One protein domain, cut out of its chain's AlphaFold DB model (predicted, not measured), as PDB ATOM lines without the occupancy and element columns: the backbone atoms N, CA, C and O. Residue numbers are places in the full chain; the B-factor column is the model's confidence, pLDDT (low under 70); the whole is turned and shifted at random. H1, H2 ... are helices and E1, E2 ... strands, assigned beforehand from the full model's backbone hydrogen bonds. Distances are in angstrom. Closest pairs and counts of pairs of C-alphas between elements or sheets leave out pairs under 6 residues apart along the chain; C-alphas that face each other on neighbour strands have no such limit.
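This is residues 92 to 158 of the 284 residues of an uncharacterized protein of Phytomonas sp. isolate Hart1 (UniProt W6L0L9). What shape is this? It has little regular structure: loops round a very small antiparallel sheet, E2 E1 E3, with short helix H1 and the loop of residues 114 to 121 at opposite ends. What is printed? The 67 residues hold E1, E2, E3 and H1, in that order, a mixed class with only 18 residues in named elements. The whole is only just compact, close to loose, radius of gyration of the C-alphas 13.1 A, spanning 42 by 28 by 20 A.

How do strands pair? E1, residues 92 to 94, and E2, residues 100 to 102, form a hairpin; N 92 and O 101, 2.8 A apart, are within hydrogen-bond range. E1 and E3, residues 136 to 139, are antiparallel; N 93 and O 137, 2.7 A apart, are within range. Where is the helix? H1, residues 149 to 156, every O i to N i+4 pair within range, is not on the sheet; its closest C-alpha pair with E2 is Asn 150 and Leu 100, 6.5 A.

Where does E1 begin? C-alpha 92 is at (-41.581, -36.961, 44.877). Where does H1 end? C-alpha 156 is at (-30.121, -50.621, 55.099), 11.1 A from C-alpha 149.

Which link is long? E2 to E3, 33 residues, is long. Is anything cut or uncertain? The printed part has no cut; residues 146 to 148 and 150 to 158 have pLDDT under 70.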
ATOM      1  N   TRP A  92     -40.689 -35.969  45.462       87.88
ATOM      2  CA  TRP A  92     -41.581 -36.961  44.877       87.88
ATOM      3  C   TRP A  92     -41.169 -38.358  45.316       87.88
ATOM      4  O   TRP A  92     -40.051 -38.801  45.062       87.88
ATOM      5  N   ARG A  93     -42.082 -39.083  45.954       89.31
ATOM      6  CA  ARG A  93     -41.918 -40.489  46.303       89.31
ATOM      7  C   ARG A  93     -42.407 -41.364  45.156       89.31
ATOM      8  O   ARG A  93     -43.557 -41.273  44.739       89.31
ATOM      9  N   CYS A  94     -41.543 -42.244  44.673       90.31
ATOM     10  CA  CYS A  94     -41.893 -43.277  43.709       90.31
ATOM     11  C   CYS A  94     -42.876 -44.271  44.346       90.31
ATOM     12  O   CYS A  94     -42.532 -44.929  45.329       90.31
ATOM     13  N   GLY A  95     -44.060 -44.440  43.758       89.69
ATOM     14  CA  GLY A  95     -45.070 -45.387  44.240       89.69
ATOM     15  C   GLY A  95     -44.689 -46.862  44.056       89.69
ATOM     16  O   GLY A  95     -45.263 -47.722  44.711       89.69
ATOM     17  N   LEU A  96     -43.702 -47.176  43.205       88.88
ATOM     18  CA  LEU A  96     -43.250 -48.558  42.987       88.88
ATOM     19  C   LEU A  96     -42.195 -49.016  44.000       88.88
ATOM     20  O   LEU A  96     -42.233 -50.150  44.461       88.88
ATOM     21  N   CYS A  97     -41.212 -48.164  44.306       86.56
ATOM     22  CA  CYS A  97     -40.059 -48.548  45.131       86.56
ATOM     23  C   CYS A  97     -39.829 -47.650  46.353       86.56
ATOM     24  O   CYS A  97     -38.872 -47.854  47.101       86.56
ATOM     25  N   GLY A  98     -40.668 -46.632  46.552       86.56
ATOM     26  CA  GLY A  98     -40.593 -45.712  47.683       86.56
ATOM     27  C   GLY A  98     -39.411 -44.741  47.659       86.56
ATOM     28  O   GLY A  98     -39.220 -44.032  48.642       86.56
ATOM     29  N   TYR A  99     -38.611 -44.708  46.588       86.69
ATOM     30  CA  TYR A  99     -37.495 -43.768  46.439       86.69
ATOM     31  C   TYR A  99     -37.988 -42.320  46.391       86.69
ATOM     32  O   TYR A  99     -38.941 -42.038  45.667       86.69
ATOM     33  N   LEU A 100     -37.336 -41.415  47.122       88.06
ATOM     34  CA  LEU A 100     -37.658 -39.989  47.116       88.06
ATOM     35  C   LEU A 100     -36.732 -39.241  46.155       88.06
ATOM     36  O   LEU A 100     -35.516 -39.355  46.242       88.06
ATOM     37  N   MET A 101     -37.296 -38.452  45.256       86.56
ATOM     38  CA  MET A 101     -36.567 -37.580  44.343       86.56
ATOM     39  C   MET A 101     -36.828 -36.134  44.748       86.56
ATOM     40  O   MET A 101     -37.983 -35.725  44.816       86.56
ATOM     41  N   LEU A 102     -35.775 -35.365  45.030       83.62
ATOM     42  CA  LEU A 102     -35.919 -33.934  45.291       83.62
ATOM     43  C   LEU A 102     -36.420 -33.229  44.031       83.62
ATOM     44  O   LEU A 102     -35.927 -33.484  42.934       83.62
ATOM     45  N   SER A 103     -37.391 -32.343  44.205       81.00
ATOM     46  CA  SER A 103     -37.992 -31.574  43.121       81.00
ATOM     47  C   SER A 103     -37.972 -30.106  43.488       81.00
ATOM     48  O   SER A 103     -38.979 -29.572  43.939       81.00
ATOM     49  N   LEU A 104     -36.810 -29.479  43.351       79.94
ATOM     50  CA  LEU A 104     -36.609 -28.059  43.609       79.94
ATOM     51  C   LEU A 104     -36.100 -27.379  42.338       79.94
ATOM     52  O   LEU A 104     -35.283 -27.968  41.625       79.94
ATOM     53  N   ASP A 105     -36.587 -26.173  42.055       76.94
ATOM     54  CA  ASP A 105     -36.004 -25.283  41.049       76.94
ATOM     55  C   ASP A 105     -34.697 -24.650  41.567       76.94
ATOM     56  O   ASP A 105     -34.201 -24.992  42.648       76.94
ATOM     57  N   GLN A 106     -34.096 -23.760  40.775       71.88
ATOM     58  CA  GLN A 106     -32.818 -23.122  41.121       71.88
ATOM     59  C   GLN A 106     -32.960 -22.178  42.325       71.88
ATOM     60  O   GLN A 106     -32.000 -21.940  43.058       71.88
ATOM     61  N   GLU A 107     -34.173 -21.689  42.554       73.50
ATOM     62  CA  GLU A 107     -34.580 -20.793  43.625       73.50
ATOM     63  C   GLU A 107     -35.000 -21.554  44.899       73.50
ATOM     64  O   GLU A 107     -35.228 -20.943  45.948       73.50
ATOM     65  N   GLY A 108     -35.061 -22.890  44.848       70.12
ATOM     66  CA  GLY A 108     -35.464 -23.745  45.963       70.12
ATOM     67  C   GLY A 108     -36.982 -23.884  46.136       70.12
ATOM     68  O   GLY A 108     -37.435 -24.293  47.210       70.12
ATOM     69  N   SER A 109     -37.770 -23.563  45.112       74.88
ATOM     70  CA  SER A 109     -39.219 -23.775  45.067       74.88
ATOM     71  C   SER A 109     -39.554 -25.186  44.577       74.88
ATOM     72  O   SER A 109     -38.888 -25.709  43.683       74.88
ATOM     73  N   PRO A 110     -40.590 -25.837  45.134       72.88
ATOM     74  CA  PRO A 110     -40.970 -27.177  44.719       72.88
ATOM     75  C   PRO A 110     -41.470 -27.205  43.269       72.88
ATOM     76  O   PRO A 110     -42.416 -26.500  42.923       72.88
ATOM     77  N   ILE A 111     -40.878 -28.069  42.443       77.75
ATOM     78  CA  ILE A 111     -41.305 -28.283  41.057       77.75
ATOM     79  C   ILE A 111     -42.528 -29.217  41.055       77.75
ATOM     80  O   ILE A 111     -42.403 -30.374  41.481       77.75
ATOM     81  N   PRO A 112     -43.701 -28.761  40.574       77.38
ATOM     82  CA  PRO A 112     -44.879 -29.609  40.456       77.38
ATOM     83  C   PRO A 112     -44.648 -30.738  39.441       77.38
ATOM     84  O   PRO A 112     -43.897 -30.586  38.479       77.38
ATOM     85  N   LEU A 113     -45.329 -31.872  39.632       80.75
ATOM     86  CA  LEU A 113     -45.404 -32.916  38.611       80.75
ATOM     87  C   LEU A 113     -45.982 -32.305  37.336       80.75
ATOM     88  O   LEU A 113     -47.075 -31.738  37.357       80.75
ATOM     89  N   ALA A 114     -45.248 -32.422  36.233       78.88
ATOM     90  CA  ALA A 114     -45.755 -32.000  34.942       78.88
ATOM     91  C   ALA A 114     -46.965 -32.868  34.574       78.88
ATOM     92  O   ALA A 114     -46.903 -34.094  34.669       78.88
ATOM     93  N   CYS A 115     -48.053 -32.233  34.151       80.62
ATOM     94  CA  CYS A 115     -49.259 -32.902  33.678       80.62
ATOM     95  C   CYS A 115     -49.451 -32.640  32.181       80.62
ATOM     96  O   CYS A 115     -49.012 -31.618  31.655       80.62
ATOM     97  N   SER A 116     -50.120 -33.562  31.493       79.12
ATOM     98  CA  SER A 116     -50.621 -33.342  30.140       79.12
ATOM     99  C   SER A 116     -51.691 -32.242  30.127       79.12
ATOM    100  O   SER A 116     -52.221 -31.854  31.172       79.12
ATOM    101  N   ALA A 117     -52.083 -31.801  28.930       75.50
ATOM    102  CA  ALA A 117     -53.192 -30.862  28.743       75.50
ATOM    103  C   ALA A 117     -54.528 -31.353  29.344       75.50
ATOM    104  O   ALA A 117     -55.411 -30.548  29.620       75.50
ATOM    105  N   PHE A 118     -54.666 -32.662  29.586       80.75
ATOM    106  CA  PHE A 118     -55.851 -33.289  30.178       80.75
ATOM    107  C   PHE A 118     -55.714 -33.530  31.690       80.75
ATOM    108  O   PHE A 118     -56.524 -34.241  32.279       80.75
ATOM    109  N   GLY A 119     -54.672 -32.989  32.329       75.12
ATOM    110  CA  GLY A 119     -54.441 -33.131  33.769       75.12
ATOM    111  C   GLY A 119     -53.857 -34.480  34.196       75.12
ATOM    112  O   GLY A 119     -53.715 -34.726  35.391       75.12
ATOM    113  N   THR A 120     -53.483 -35.354  33.255       77.25
ATOM    114  CA  THR A 120     -52.828 -36.629  33.585       77.25
ATOM    115  C   THR A 120     -51.336 -36.418  33.864       77.25
ATOM    116  O   THR A 120     -50.668 -35.778  33.049       77.25
ATOM    117  N   PRO A 121     -50.773 -36.943  34.970       80.69
ATOM    118  CA  PRO A 121     -49.349 -36.801  35.263       80.69
ATOM    119  C   PRO A 121     -48.496 -37.393  34.142       80.69
ATOM    120  O   PRO A 121     -48.760 -38.503  33.673       80.69
ATOM    121  N   LEU A 122     -47.463 -36.667  33.725       82.12
ATOM    122  CA  LEU A 122     -46.508 -37.167  32.751       82.12
ATOM    123  C   LEU A 122     -45.641 -38.264  33.384       82.12
ATOM    124  O   LEU A 122     -45.294 -38.192  34.568       82.12
ATOM    125  N   PRO A 123     -45.287 -39.300  32.612       85.88
ATOM    126  CA  PRO A 123     -44.471 -40.386  33.118       85.88
ATOM    127  C   PRO A 123     -43.050 -39.874  33.396       85.88
ATOM    128  O   PRO A 123     -42.394 -39.308  32.523       85.88
ATOM    129  N   LEU A 124     -42.565 -40.097  34.617       86.25
ATOM    130  CA  LEU A 124     -41.201 -39.768  35.036       86.25
ATOM    131  C   LEU A 124     -40.407 -41.050  35.291       86.25
ATOM    132  O   LEU A 124     -40.937 -42.038  35.810       86.25
ATOM    133  N   GLY A 125     -39.125 -41.033  34.925       87.62
ATOM    134  CA  GLY A 125     -38.193 -42.131  35.173       87.62
ATOM    135  C   GLY A 125     -37.730 -42.156  36.627       87.62
ATOM    136  O   GLY A 125     -37.203 -41.165  37.129       87.62
ATOM    137  N   CYS A 126     -37.891 -43.288  37.315       88.69
ATOM    138  CA  CYS A 126     -37.348 -43.455  38.659       88.69
ATOM    139  C   CYS A 126     -35.894 -43.957  38.601       88.69
ATOM    140  O   CYS A 126     -35.657 -45.051  38.082       88.69
ATOM    141  N   PRO A 127     -34.923 -43.249  39.207       85.12
ATOM    142  CA  PRO A 127     -33.512 -43.641  39.155       85.12
ATOM    143  C   PRO A 127     -33.208 -44.916  39.954       85.12
ATOM    144  O   PRO A 127     -32.188 -45.556  39.720       85.12
ATOM    145  N   ARG A 128     -34.080 -45.313  40.895       84.94
ATOM    146  CA  ARG A 128     -33.886 -46.532  41.695       84.94
ATOM    147  C   ARG A 128     -34.427 -47.783  41.014       84.94
ATOM    148  O   ARG A 128     -33.758 -48.808  41.036       84.94
ATOM    149  N   CYS A 129     -35.636 -47.736  40.452       88.69
ATOM    150  CA  CYS A 129     -36.230 -48.909  39.800       88.69
ATOM    151  C   CYS A 129     -35.997 -48.953  38.283       88.69
ATOM    152  O   CYS A 129     -36.330 -49.960  37.665       88.69
ATOM    153  N   SER A 130     -35.425 -47.897  37.693       90.25
ATOM    154  CA  SER A 130     -35.171 -47.757  36.249       90.25
ATOM    155  C   SER A 130     -36.421 -47.909  35.371       90.25
ATOM    156  O   SER A 130     -36.324 -48.268  34.201       90.25
ATOM    157  N   LYS A 131     -37.610 -47.645  35.929       88.75
ATOM    158  CA  LYS A 131     -38.889 -47.673  35.207       88.75
ATOM    159  C   LYS A 131     -39.453 -46.267  35.070       88.75
ATOM    160  O   LYS A 131     -39.387 -45.479  36.015       88.75
ATOM    161  N   THR A 132     -40.062 -45.991  33.923       91.12
ATOM    162  CA  THR A 132     -40.850 -44.778  33.693       91.12
ATOM    163  C   THR A 132     -42.306 -45.054  34.052       91.12
ATOM    164  O   THR A 132     -42.903 -45.997  33.536       91.12
ATOM    165  N   HIS A 133     -42.872 -44.274  34.970       88.44
ATOM    166  CA  HIS A 133     -44.252 -44.441  35.431       88.44
ATOM    167  C   HIS A 133     -44.837 -43.118  35.938       88.44
ATOM    168  O   HIS A 133     -44.114 -42.146  36.154       88.44
ATOM    169  N   THR A 134     -46.148 -43.095  36.162       90.06
ATOM    170  CA  THR A 134     -46.903 -41.923  36.642       90.06
ATOM    171  C   THR A 134     -47.201 -41.957  38.145       90.06
ATOM    172  O   THR A 134     -47.579 -40.938  38.708       90.06
ATOM    173  N   ASN A 135     -46.978 -43.096  38.818       89.38
ATOM    174  CA  ASN A 135     -47.184 -43.248  40.266       89.38
ATOM    175  C   ASN A 135     -46.122 -42.495  41.085       89.38
ATOM    176  O   ASN A 135     -45.129 -43.088  41.517       89.38
ATOM    177  N   TRP A 136     -46.330 -41.198  41.284       88.38
ATOM    178  CA  TRP A 136     -45.484 -40.326  42.092       88.38
ATOM    179  C   TRP A 136     -46.330 -39.566  43.109       88.38
ATOM    180  O   TRP A 136     -47.353 -38.982  42.767       88.38
ATOM    181  N   GLU A 137     -45.891 -39.567  44.363       87.62
ATOM    182  CA  GLU A 137     -46.607 -38.934  45.471       87.62
ATOM    183  C   GLU A 137     -45.771 -37.809  46.075       87.62
ATOM    184  O   GLU A 137     -44.572 -37.969  46.301       87.62
ATOM    185  N   SER A 138     -46.388 -36.667  46.374       85.19
ATOM    186  CA  SER A 138     -45.698 -35.577  47.072       85.19
ATOM    187  C   SER A 138     -45.333 -36.017  48.492       85.19
ATOM    188  O   SER A 138     -46.212 -36.454  49.242       85.19
ATOM    189  N   ALA A 139     -44.077 -35.857  48.889       84.50
ATOM    190  CA  ALA A 139     -43.586 -36.302  50.183       84.50
ATOM    191  C   ALA A 139     -42.488 -35.383  50.736       84.50
ATOM    192  O   ALA A 139     -41.853 -34.619  50.006       84.50
ATOM    193  N   SER A 140     -42.261 -35.480  52.045       82.75
ATOM    194  CA  SER A 140     -41.101 -34.871  52.694       82.75
ATOM    195  C   SER A 140     -39.861 -35.710  52.395       82.75
ATOM    196  O   SER A 140     -39.919 -36.930  52.578       82.75
ATOM    197  N   PRO A 141     -38.732 -35.110  51.977       78.75
ATOM    198  CA  PRO A 141     -37.463 -35.836  51.917       78.75
ATOM    199  C   PRO A 141     -36.912 -36.158  53.316       78.75
ATOM    200  O   PRO A 141     -36.033 -37.009  53.445       78.75
ATOM    201  N   PHE A 142     -37.434 -35.499  54.357       80.94
ATOM    202  CA  PHE A 142     -37.019 -35.663  55.744       80.94
ATOM    203  C   PHE A 142     -38.050 -36.456  56.543       80.94
ATOM    204  O   PHE A 142     -39.259 -36.282  56.369       80.94
ATOM    205  N   ASP A 143     -37.570 -37.310  57.441       74.31
ATOM    206  CA  ASP A 143     -38.422 -37.991  58.408       74.31
ATOM    207  C   ASP A 143     -38.837 -37.069  59.573       74.31
ATOM    208  O   ASP A 143     -38.466 -35.898  59.635       74.31
ATOM    209  N   ALA A 144     -39.593 -37.614  60.531       73.44
ATOM    210  CA  ALA A 144     -40.036 -36.885  61.724       73.44
ATOM    211  C   ALA A 144     -38.883 -36.349  62.602       73.44
ATOM    212  O   ALA A 144     -39.114 -35.502  63.460       73.44
ATOM    213  N   PHE A 145     -37.654 -36.828  62.388       70.25
ATOM    214  CA  PHE A 145     -36.448 -36.416  63.105       70.25
ATOM    215  C   PHE A 145     -35.557 -35.483  62.266       70.25
ATOM    216  O   PHE A 145     -34.452 -35.153  62.694       70.25
ATOM    217  N   GLY A 146     -36.006 -35.065  61.076       65.50
ATOM    218  CA  GLY A 146     -35.259 -34.178  60.182       65.50
ATOM    219  C   GLY A 146     -34.139 -34.861  59.390       65.50
ATOM    220  O   GLY A 146     -33.334 -34.176  58.762       65.50
ATOM    221  N   ALA A 147     -34.058 -36.194  59.400       68.38
ATOM    222  CA  ALA A 147     -33.043 -36.942  58.664       68.38
ATOM    223  C   ALA A 147     -33.513 -37.277  57.240       68.38
ATOM    224  O   ALA A 147     -34.669 -37.647  57.036       68.38
ATOM    225  N   ASP A 148     -32.601 -37.214  56.265       69.94
ATOM    226  CA  ASP A 148     -32.883 -37.601  54.878       69.94
ATOM    227  C   ASP A 148     -33.233 -39.099  54.788       69.94
ATOM    228  O   ASP A 148     -32.454 -39.990  55.164       69.94
ATOM    229  N   ILE A 149     -34.433 -39.382  54.281       71.19
ATOM    230  CA  ILE A 149     -35.004 -40.730  54.200       71.19
ATOM    231  C   ILE A 149     -34.235 -41.611  53.202       71.19
ATOM    232  O   ILE A 149     -34.124 -42.830  53.400       71.19
ATOM    233  N   ASN A 150     -33.653 -41.033  52.147       68.81
ATOM    234  CA  ASN A 150     -32.862 -41.797  51.185       68.81
ATOM    235  C   ASN A 150     -31.521 -42.242  51.782       68.81
ATOM    236  O   ASN A 150     -31.093 -43.373  51.533       68.81
ATOM    237  N   LEU A 151     -30.896 -41.410  52.624       60.97
ATOM    238  CA  LEU A 151     -29.624 -41.738  53.284       60.97
ATOM    239  C   LEU A 151     -29.765 -42.904  54.276       60.97
ATOM    240  O   LEU A 151     -28.874 -43.754  54.362       60.97
ATOM    241  N   ARG A 152     -30.905 -43.026  54.968       55.53
ATOM    242  CA  ARG A 152     -31.164 -44.187  55.843       55.53
ATOM    243  C   ARG A 152     -31.316 -45.494  55.065       55.53
ATOM    244  O   ARG A 152     -30.843 -46.541  55.512       55.53
ATOM    245  N   ASN A 153     -31.935 -45.449  53.888       49.03
ATOM    246  CA  ASN A 153     -32.116 -46.636  53.051       49.03
ATOM    247  C   ASN A 153     -30.841 -47.052  52.304       49.03
ATOM    248  O   ASN A 153     -30.690 -48.237  52.000       49.03
ATOM    249  N   ALA A 154     -29.901 -46.131  52.080       49.91
ATOM    250  CA  ALA A 154     -28.563 -46.472  51.598       49.91
ATOM    251  C   ALA A 154     -27.787 -47.330  52.620       49.91
ATOM    252  O   ALA A 154     -27.104 -48.279  52.239       49.91
ATOM    253  N   HIS A 155     -27.961 -47.073  53.925       40.62
ATOM    254  CA  HIS A 155     -27.365 -47.896  54.986       40.62
ATOM    255  C   HIS A 155     -28.066 -49.249  55.189       40.62
ATOM    256  O   HIS A 155     -27.398 -50.244  55.475       40.62
ATOM    257  N   ARG A 156     -29.391 -49.339  54.995       41.94
ATOM    258  CA  ARG A 156     -30.121 -50.621  55.099       41.94
ATOM    259  C   ARG A 156     -29.816 -51.605  53.965       41.94
ATOM    260  O   ARG A 156     -29.935 -52.807  54.178       41.94
ATOM    261  N   LEU A 157     -29.334 -51.131  52.815       40.50
ATOM    262  CA  LEU A 157     -28.841 -52.002  51.739       40.50
ATOM    263  C   LEU A 157     -27.512 -52.709  52.077       40.50
ATOM    264  O   LEU A 157     -27.128 -53.625  51.359       40.50
ATOM    265  N   ARG A 158     -26.832 -52.352  53.182       39.12
ATOM    266  CA  ARG A 158     -25.623 -53.055  53.657       39.12
ATOM    267  C   ARG A 158     -25.859 -54.094  54.757       39.12
ATOM    268  O   ARG A 158     -24.927 -54.817  55.080       39.12
TER     269      ARG A 158